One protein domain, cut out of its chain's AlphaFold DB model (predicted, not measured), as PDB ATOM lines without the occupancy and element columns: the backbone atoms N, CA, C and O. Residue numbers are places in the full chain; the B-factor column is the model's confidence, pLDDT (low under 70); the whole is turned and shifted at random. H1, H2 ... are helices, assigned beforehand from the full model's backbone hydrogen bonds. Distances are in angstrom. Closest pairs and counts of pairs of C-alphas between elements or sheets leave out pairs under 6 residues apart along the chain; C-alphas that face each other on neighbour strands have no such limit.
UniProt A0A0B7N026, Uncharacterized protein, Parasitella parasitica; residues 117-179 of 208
ATOM      1  N   LEU A 117      -4.391  -3.880  39.638       72.06
ATOM      2  CA  LEU A 117      -4.170  -2.436  39.560       72.06
ATOM      3  C   LEU A 117      -4.849  -1.891  38.306       72.06
ATOM      4  O   LEU A 117      -4.647  -2.440  37.215       72.06
ATOM      5  N   ASP A 118      -5.584  -0.795  38.465       80.12
ATOM      6  CA  ASP A 118      -6.022   0.027  37.342       80.12
ATOM      7  C   ASP A 118      -4.800   0.478  36.506       80.12
ATOM      8  O   ASP A 118      -3.741   0.770  37.077       80.12
ATOM      9  N   PRO A 119      -4.881   0.521  35.163       83.00
ATOM     10  CA  PRO A 119      -3.754   0.923  34.327       83.00
ATOM     11  C   PRO A 119      -3.165   2.300  34.660       83.00
ATOM     12  O   PRO A 119      -1.948   2.458  34.551       83.00
ATOM     13  N   MET A 120      -3.979   3.274  35.084       80.75
ATOM     14  CA  MET A 120      -3.505   4.608  35.474       80.75
ATOM     15  C   MET A 120      -2.784   4.568  36.819       80.75
ATOM     16  O   MET A 120      -1.738   5.192  36.968       80.75
ATOM     17  N   VAL A 121      -3.272   3.759  37.760       79.56
ATOM     18  CA  VAL A 121      -2.603   3.500  39.047       79.56
ATOM     19  C   VAL A 121      -1.260   2.793  38.831       79.56
ATOM     20  O   VAL A 121      -0.255   3.143  39.450       79.56
ATOM     21  N   ALA A 122      -1.212   1.814  37.925       80.31
ATOM     22  CA  ALA A 122       0.025   1.134  37.553       80.31
ATOM     23  C   ALA A 122       1.021   2.090  36.873       80.31
ATOM     24  O   ALA A 122       2.222   2.010  37.136       80.31
ATOM     25  N   LEU A 123       0.530   2.994  36.018       83.19
ATOM     26  CA  LEU A 123       1.345   4.026  35.382       83.19
ATOM     27  C   LEU A 123       1.884   5.032  36.407       83.19
ATOM     28  O   LEU A 123       3.072   5.350  36.346       83.19
ATOM     29  N   ASP A 124       1.058   5.496  37.350       80.69
ATOM     30  CA  ASP A 124       1.500   6.362  38.452       80.69
ATOM     31  C   ASP A 124       2.625   5.691  39.221       80.69
ATOM     32  O   ASP A 124       3.744   6.196  39.229       80.69
ATOM     33  N   TYR A 125       2.364   4.494  39.755       78.75
ATOM     34  CA  TYR A 125       3.343   3.737  40.524       78.75
ATOM     35  C   TYR A 125       4.668   3.612  39.766       78.75
ATOM     36  O   TYR A 125       5.735   3.891  40.302       78.75
ATOM     37  N   PHE A 126       4.609   3.241  38.488       80.19
ATOM     38  CA  PHE A 126       5.798   3.066  37.663       80.19
ATOM     39  C   PHE A 126       6.576   4.368  37.420       80.19
ATOM     40  O   PHE A 126       7.802   4.339  37.311       80.19
ATOM     41  N   THR A 127       5.880   5.497  37.286       77.81
ATOM     42  CA  THR A 127       6.487   6.781  36.901       77.81
ATOM     43  C   THR A 127       6.922   7.626  38.095       77.81
ATOM     44  O   THR A 127       7.885   8.384  37.973       77.81
ATOM     45  N   THR A 128       6.268   7.472  39.246       72.81
ATOM     46  CA  THR A 128       6.554   8.234  40.468       72.81
ATOM     47  C   THR A 128       7.413   7.460  41.467       72.81
ATOM     48  O   THR A 128       8.203   8.066  42.191       72.81
ATOM     49  N   HIS A 129       7.350   6.124  41.483       71.38
ATOM     50  CA  HIS A 129       8.186   5.307  42.361       71.38
ATOM     51  C   HIS A 129       9.436   4.839  41.606       71.38
ATOM     52  O   HIS A 129       9.424   3.889  40.827       71.38
ATOM     53  N   HIS A 130      10.556   5.517  41.864       55.59
ATOM     54  CA  HIS A 130      11.816   5.404  41.116       55.59
ATOM     55  C   HIS A 130      12.538   4.042  41.169       55.59
ATOM     56  O   HIS A 130      13.618   3.903  40.592       55.59
ATOM     57  N   THR A 131      11.976   3.019  41.813       57.66
ATOM     58  CA  THR A 131      12.648   1.726  41.977       57.66
ATOM     59  C   THR A 131      11.807   0.581  41.423       57.66
ATOM     60  O   THR A 131      11.020  -0.047  42.125       57.66
ATOM     61  N   LEU A 132      12.064   0.212  40.161       55.06
ATOM     62  CA  LEU A 132      11.504  -0.994  39.523       55.06
ATOM     63  C   LEU A 132      11.774  -2.282  40.321       55.06
ATOM     64  O   LEU A 132      11.028  -3.251  40.222       55.06
ATOM     65  N   GLN A 133      12.839  -2.291  41.129       56.62
ATOM     66  CA  GLN A 133      13.206  -3.402  42.011       56.62
ATOM     67  C   GLN A 133      12.295  -3.536  43.242       56.62
ATOM     68  O   GLN A 133      12.374  -4.538  43.947       56.62
ATOM     69  N   GLN A 134      11.441  -2.544  43.506       57.34
ATOM     70  CA  GLN A 134      10.535  -2.513  44.652       57.34
ATOM     71  C   GLN A 134       9.083  -2.818  44.273       57.34
ATOM     72  O   GLN A 134       8.230  -2.741  45.149       57.34
ATOM     73  N   ILE A 135       8.780  -3.177  43.013       63.34
ATOM     74  CA  ILE A 135       7.435  -3.656  42.652       63.34
ATOM     75  C   ILE A 135       7.100  -4.836  43.579       63.34
ATOM     76  O   ILE A 135       7.812  -5.847  43.549       63.34
ATOM     77  N   PRO A 136       6.051  -4.734  44.415       65.75
ATOM     78  CA  PRO A 136       5.659  -5.825  45.285       65.75
ATOM     79  C   PRO A 136       5.423  -7.095  44.469       65.75
ATOM     80  O   PRO A 136       4.837  -7.043  43.390       65.75
ATOM     81  N   ARG A 137       5.843  -8.259  44.983       65.88
ATOM     82  CA  ARG A 137       5.762  -9.531  44.234       65.88
ATOM     83  C   ARG A 137       4.361  -9.845  43.702       65.88
ATOM     84  O   ARG A 137       4.243 -10.454  42.646       65.88
ATOM     85  N   HIS A 138       3.315  -9.410  44.404       68.06
ATOM     86  CA  HIS A 138       1.925  -9.596  43.984       68.06
ATOM     87  C   HIS A 138       1.541  -8.762  42.746       68.06
ATOM     88  O   HIS A 138       0.595  -9.114  42.052       68.06
ATOM     89  N   TYR A 139       2.306  -7.719  42.413       67.81
ATOM     90  CA  TYR A 139       2.122  -6.888  41.222       67.81
ATOM     91  C   TYR A 139       3.069  -7.213  40.069       67.81
ATOM     92  O   TYR A 139       2.875  -6.708  38.965       67.81
ATOM     93  N   CYS A 140       4.044  -8.107  40.260       67.06
ATOM     94  CA  CYS A 140       4.950  -8.529  39.188       67.06
ATOM     95  C   CYS A 140       4.236  -9.226  38.016       67.06
ATOM     96  O   CYS A 140       4.786  -9.269  36.920       67.06
ATOM     97  N   SER A 141       3.028  -9.752  38.236       73.06
ATOM     98  CA  SER A 141       2.186 -10.357  37.197       73.06
ATOM     99  C   SER A 141       1.154  -9.389  36.607       73.06
ATOM    100  O   SER A 141       0.353  -9.798  35.769       73.06
ATOM    101  N   ASN A 142       1.135  -8.119  37.034       80.56
ATOM    102  CA  ASN A 142       0.224  -7.137  36.460       80.56
ATOM    103  C   ASN A 142       0.621  -6.852  34.995       80.56
ATOM    104  O   ASN A 142       1.771  -6.478  34.741       80.56
ATOM    105  N   PRO A 143      -0.308  -6.985  34.032       81.81
ATOM    106  CA  PRO A 143       0.015  -6.865  32.613       81.81
ATOM    107  C   PRO A 143       0.520  -5.466  32.234       81.81
ATOM    108  O   PRO A 143       1.428  -5.357  31.412       81.81
ATOM    109  N   THR A 144      -0.001  -4.407  32.862       83.88
ATOM    110  CA  THR A 144       0.421  -3.023  32.604       83.88
ATOM    111  C   THR A 144       1.845  -2.779  33.094       83.88
ATOM    112  O   THR A 144       2.673  -2.283  32.334       83.88
ATOM    113  N   LEU A 145       2.178  -3.187  34.324       81.50
ATOM    114  CA  LEU A 145       3.543  -3.053  34.853       81.50
ATOM    115  C   LEU A 145       4.555  -3.897  34.068       81.50
ATOM    116  O   LEU A 145       5.672  -3.440  33.815       81.50
ATOM    117  N   MET A 146       4.170  -5.108  33.650       81.94
ATOM    118  CA  MET A 146       5.007  -5.948  32.791       81.94
ATOM    119  C   MET A 146       5.273  -5.281  31.442       81.94
ATOM    120  O   MET A 146       6.428  -5.225  31.010       81.94
ATOM    121  N   LEU A 147       4.228  -4.742  30.807       85.81
ATOM    122  CA  LEU A 147       4.349  -4.013  29.551       85.81
ATOM    123  C   LEU A 147       5.290  -2.815  29.715       85.81
ATOM    124  O   LEU A 147       6.308  -2.765  29.031       85.81
ATOM    125  N   LEU A 148       5.026  -1.927  30.679       84.31
ATOM    126  CA  LEU A 148       5.853  -0.745  30.949       84.31
ATOM    127  C   LEU A 148       7.321  -1.114  31.217       84.31
ATOM    128  O   LEU A 148       8.227  -0.528  30.623       84.31
ATOM    129  N   SER A 149       7.573  -2.133  32.046       81.50
ATOM    130  CA  SER A 149       8.931  -2.610  32.333       81.50
ATOM    131  C   SER A 149       9.637  -3.136  31.081       81.50
ATOM    132  O   SER A 149      10.811  -2.829  30.856       81.50
ATOM    133  N   SER A 150       8.936  -3.916  30.251       83.50
ATOM    134  CA  SER A 150       9.490  -4.448  29.002       83.50
ATOM    135  C   SER A 150       9.810  -3.338  27.998       83.50
ATOM    136  O   SER A 150      10.907  -3.321  27.443       83.50
ATOM    137  N   THR A 151       8.916  -2.355  27.854       84.69
ATOM    138  CA  THR A 151       9.101  -1.204  26.970       84.69
ATOM    139  C   THR A 151      10.291  -0.358  27.410       84.69
ATOM    140  O   THR A 151      11.129  -0.007  26.583       84.69
ATOM    141  N   VAL A 152      10.433  -0.076  28.710       81.25
ATOM    142  CA  VAL A 152      11.595   0.668  29.219       81.25
ATOM    143  C   VAL A 152      12.896  -0.089  28.963       81.25
ATOM    144  O   VAL A 152      13.866   0.515  28.510       81.25
ATOM    145  N   LYS A 153      12.934  -1.409  29.187       79.56
ATOM    146  CA  LYS A 153      14.123  -2.225  28.882       79.56
ATOM    147  C   LYS A 153      14.499  -2.156  27.405       79.56
ATOM    148  O   LYS A 153      15.682  -2.040  27.092       79.56
ATOM    149  N   GLU A 154      13.519  -2.220  26.511       84.19
ATOM    150  CA  GLU A 154      13.741  -2.105  25.069       84.19
ATOM    151  C   GLU A 154      14.299  -0.724  24.690       84.19
ATOM    152  O   GLU A 154      15.318  -0.645  23.999       84.19
ATOM    153  N   ILE A 155      13.698   0.356  25.206       81.19
ATOM    154  CA  ILE A 155      14.158   1.735  24.979       81.19
ATOM    155  C   ILE A 155      15.599   1.911  25.477       81.19
ATOM    156  O   ILE A 155      16.458   2.335  24.708       81.19
ATOM    157  N   LEU A 156      15.887   1.522  26.723       79.00
ATOM    158  CA  LEU A 156      17.221   1.665  27.316       79.00
ATOM    159  C   LEU A 156      18.278   0.841  26.571       79.00
ATOM    160  O   LEU A 156      19.403   1.300  26.383       79.00
ATOM    161  N   SER A 157      17.922  -0.362  26.114       81.69
ATOM    162  CA  SER A 157      18.825  -1.204  25.321       81.69
ATOM    163  C   SER A 157      19.181  -0.536  23.994       81.69
ATOM    164  O   SER A 157      20.341  -0.552  23.576       81.69
ATOM    165  N   LYS A 158      18.193   0.090  23.348       80.19
ATOM    166  CA  LYS A 158      18.390   0.827  22.102       80.19
ATOM    167  C   LYS A 158      19.234   2.087  22.307       80.19
ATOM    168  O   LYS A 158      20.175   2.304  21.550       80.19
ATOM    169  N   GLU A 159      18.951   2.879  23.339       78.00
ATOM    170  CA  GLU A 159      19.730   4.083  23.667       78.00
ATOM    171  C   GLU A 159      21.188   3.750  24.002       78.00
ATOM    172  O   GLU A 159      22.110   4.405  23.508       78.00
ATOM    173  N   TYR A 160      21.413   2.689  24.781       76.25
ATOM    174  CA  TYR A 160      22.753   2.203  25.094       76.25
ATOM    175  C   TYR A 160      23.514   1.782  23.827       76.25
ATOM    176  O   TYR A 160      24.681   2.139  23.647       76.25
ATOM    177  N   TYR A 161      22.841   1.081  22.911       70.62
ATOM    178  CA  TYR A 161      23.416   0.699  21.623       70.62
ATOM    179  C   TYR A 161      23.779   1.925  20.766       70.62
ATOM    180  O   TYR A 161      24.895   2.018  20.251       70.62
ATOM    181  N   GLU A 162      22.888   2.913  20.669       72.38
ATOM    182  CA  GLU A 162      23.148   4.158  19.935       72.38
ATOM    183  C   GLU A 162      24.315   4.963  20.536       72.38
ATOM    184  O   GLU A 162      25.136   5.515  19.794       72.38
ATOM    185  N   MET A 163      24.434   5.001  21.869       74.31
ATOM    186  CA  MET A 163      25.550   5.644  22.570       74.31
ATOM    187  C   MET A 163      26.892   4.970  22.249       74.31
ATOM    188  O   MET A 163      27.884   5.662  21.982       74.31
ATOM    189  N   LEU A 164      26.934   3.634  22.226       68.88
ATOM    190  CA  LEU A 164      28.129   2.874  21.846       68.88
ATOM    191  C   LEU A 164      28.530   3.143  20.389       68.88
ATOM    192  O   LEU A 164      29.706   3.404  20.113       68.88
ATOM    193  N   CYS A 165      27.567   3.147  19.464       67.12
ATOM    194  CA  CYS A 165      27.817   3.452  18.055       67.12
ATOM    195  C   CYS A 165      28.380   4.867  17.860       67.12
ATOM    196  O   CYS A 165      29.374   5.035  17.149       67.12
ATOM    197  N   LYS A 166      27.798   5.876  18.522       74.69
ATOM    198  CA  LYS A 166      28.290   7.264  18.466       74.69
ATOM    199  C   LYS A 166      29.708   7.381  19.017       74.69
ATOM    200  O   LYS A 166      30.564   7.959  18.358       74.69
ATOM    201  N   SER A 167      29.974   6.770  20.169       77.56
ATOM    202  CA  SER A 167      31.303   6.792  20.797       77.56
ATOM    203  C   SER A 167      32.368   6.148  19.902       77.56
ATOM    204  O   SER A 167      33.459   6.698  19.732       77.56
ATOM    205  N   SER A 168      32.033   5.023  19.261       74.75
ATOM    206  CA  SER A 168      32.903   4.344  18.293       74.75
ATOM    207  C   SER A 168      33.164   5.202  17.046       74.75
ATOM    208  O   SER A 168      34.313   5.359  16.622       74.75
ATOM    209  N   ALA A 169      32.126   5.839  16.497       75.38
ATOM    210  CA  ALA A 169      32.260   6.742  15.356       75.38
ATOM    211  C   ALA A 169      33.136   7.962  15.689       75.38
ATOM    212  O   ALA A 169      34.046   8.288  14.925       75.38
ATOM    213  N   THR A 170      32.932   8.597  16.848       79.25
ATOM    214  CA  THR A 170      33.762   9.717  17.319       79.25
ATOM    215  C   THR A 170      35.219   9.297  17.505       79.25
ATOM    216  O   THR A 170      36.129  10.029  17.112       79.25
ATOM    217  N   TYR A 171      35.461   8.101  18.049       77.88
ATOM    218  CA  TYR A 171      36.808   7.552  18.184       77.88
ATOM    219  C   TYR A 171      37.501   7.375  16.824       77.88
ATOM    220  O   TYR A 171      38.638   7.826  16.650       77.88
ATOM    221  N   LEU A 172      36.816   6.776  15.843       77.44
ATOM    222  CA  LEU A 172      37.344   6.599  14.485       77.44
ATOM    223  C   LEU A 172      37.633   7.941  13.806       77.44
ATOM    224  O   LEU A 172      38.686   8.109  13.191       77.44
ATOM    225  N   LEU A 173      36.741   8.916  13.966       81.69
ATOM    226  CA  LEU A 173      36.880  10.246  13.378       81.69
ATOM    227  C   LEU A 173      38.078  11.000  13.981       81.69
ATOM    228  O   LEU A 173      38.895  11.551  13.244       81.69
ATOM    229  N   ASN A 174      38.266  10.920  15.301       83.75
ATOM    230  CA  ASN A 174      39.425  11.494  15.995       83.75
ATOM    231  C   ASN A 174      40.745  10.789  15.654       83.75
ATOM    232  O   ASN A 174      41.808  11.412  15.671       83.75
ATOM    233  N   ARG A 175      40.710   9.484  15.365       82.06
ATOM    234  CA  ARG A 175      41.886   8.742  14.890       82.06
ATOM    235  C   ARG A 175      42.263   9.166  13.472       82.06
ATOM    236  O   ARG A 175      43.427   9.453  13.219       82.06
ATOM    237  N   ASN A 176      41.285   9.256  12.577       84.94
ATOM    238  CA  ASN A 176      41.513   9.686  11.199       84.94
ATOM    239  C   ASN A 176      42.006  11.133  11.134       84.94
ATOM    240  O   ASN A 176      42.933  11.414  10.383       84.94
ATOM    241  N   LYS A 177      41.457  12.025  11.966       90.69
ATOM    242  CA  LYS A 177      41.942  13.403  12.098       90.69
ATOM    243  C   LYS A 177      43.429  13.450  12.465       90.69
ATOM    244  O   LYS A 177      44.194  14.076  11.744       90.69
ATOM    245  N   ARG A 178      43.847  12.722  13.508       88.31
ATOM    246  CA  ARG A 178      45.262  12.647  13.920       88.31
ATOM    247  C   ARG A 178      46.169  12.088  12.825       88.31
ATOM    248  O   ARG A 178      47.262  12.595  12.616       88.31
ATOM    249  N   ASN A 179      45.706  11.066  12.103       85.56
ATOM    250  CA  ASN A 179      46.458  10.510  10.980       85.56
ATOM    251  C   ASN A 179      46.628  11.535   9.846       85.56
ATOM    252  O   ASN A 179      47.704  11.628   9.269       85.56
TER     253      ASN A 179
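What this domain is: This is residues 117 to 179 of the 208 residues of an uncharacterized protein of Parasitella parasitica (UniProt A0A0B7N026). What shape is this? H1, the loop of residues 129 to 142 and the first turns of H2 make a small compact head, from which the rest of H2, residues 150 to 179, sticks out as one long arm. What is printed? There are 63 residues with two named helices, H1 then H2, and no named strand: all helix. How spread is it? It is extended, with a radius of gyration of the C-alphas of 18.6 A and spans of 59 by 19 by 17 A.

Where its parts are: Where is H1? It holds residues 119 to 128, 14.1 A long, from C-alpha 119 at (-3.754, 0.923, 34.327). Where is H2? It holds residues 143 to 179, 54.1 A long, ending at C-alpha 179 at (46.458, 10.510, 10.980).

How they stand to each other: Do they meet? H1 touches H2 at residues 144 to 148 alone; the closest C-alphas, of Pro 119 and Thr 144, are 6.0 A apart. How do they run? They run the same way at a steep tilt of 42 degrees. Are their backbones whole? In H1 and H2 every O i to N i+4 pair is within hydrogen-bond range.

The domain as a whole: Is it unbroken? The printed part has no cut, and the 14-residue link is long. Where is confidence low? Residues 130 to 140 and 164 to 165 have pLDDT under 70.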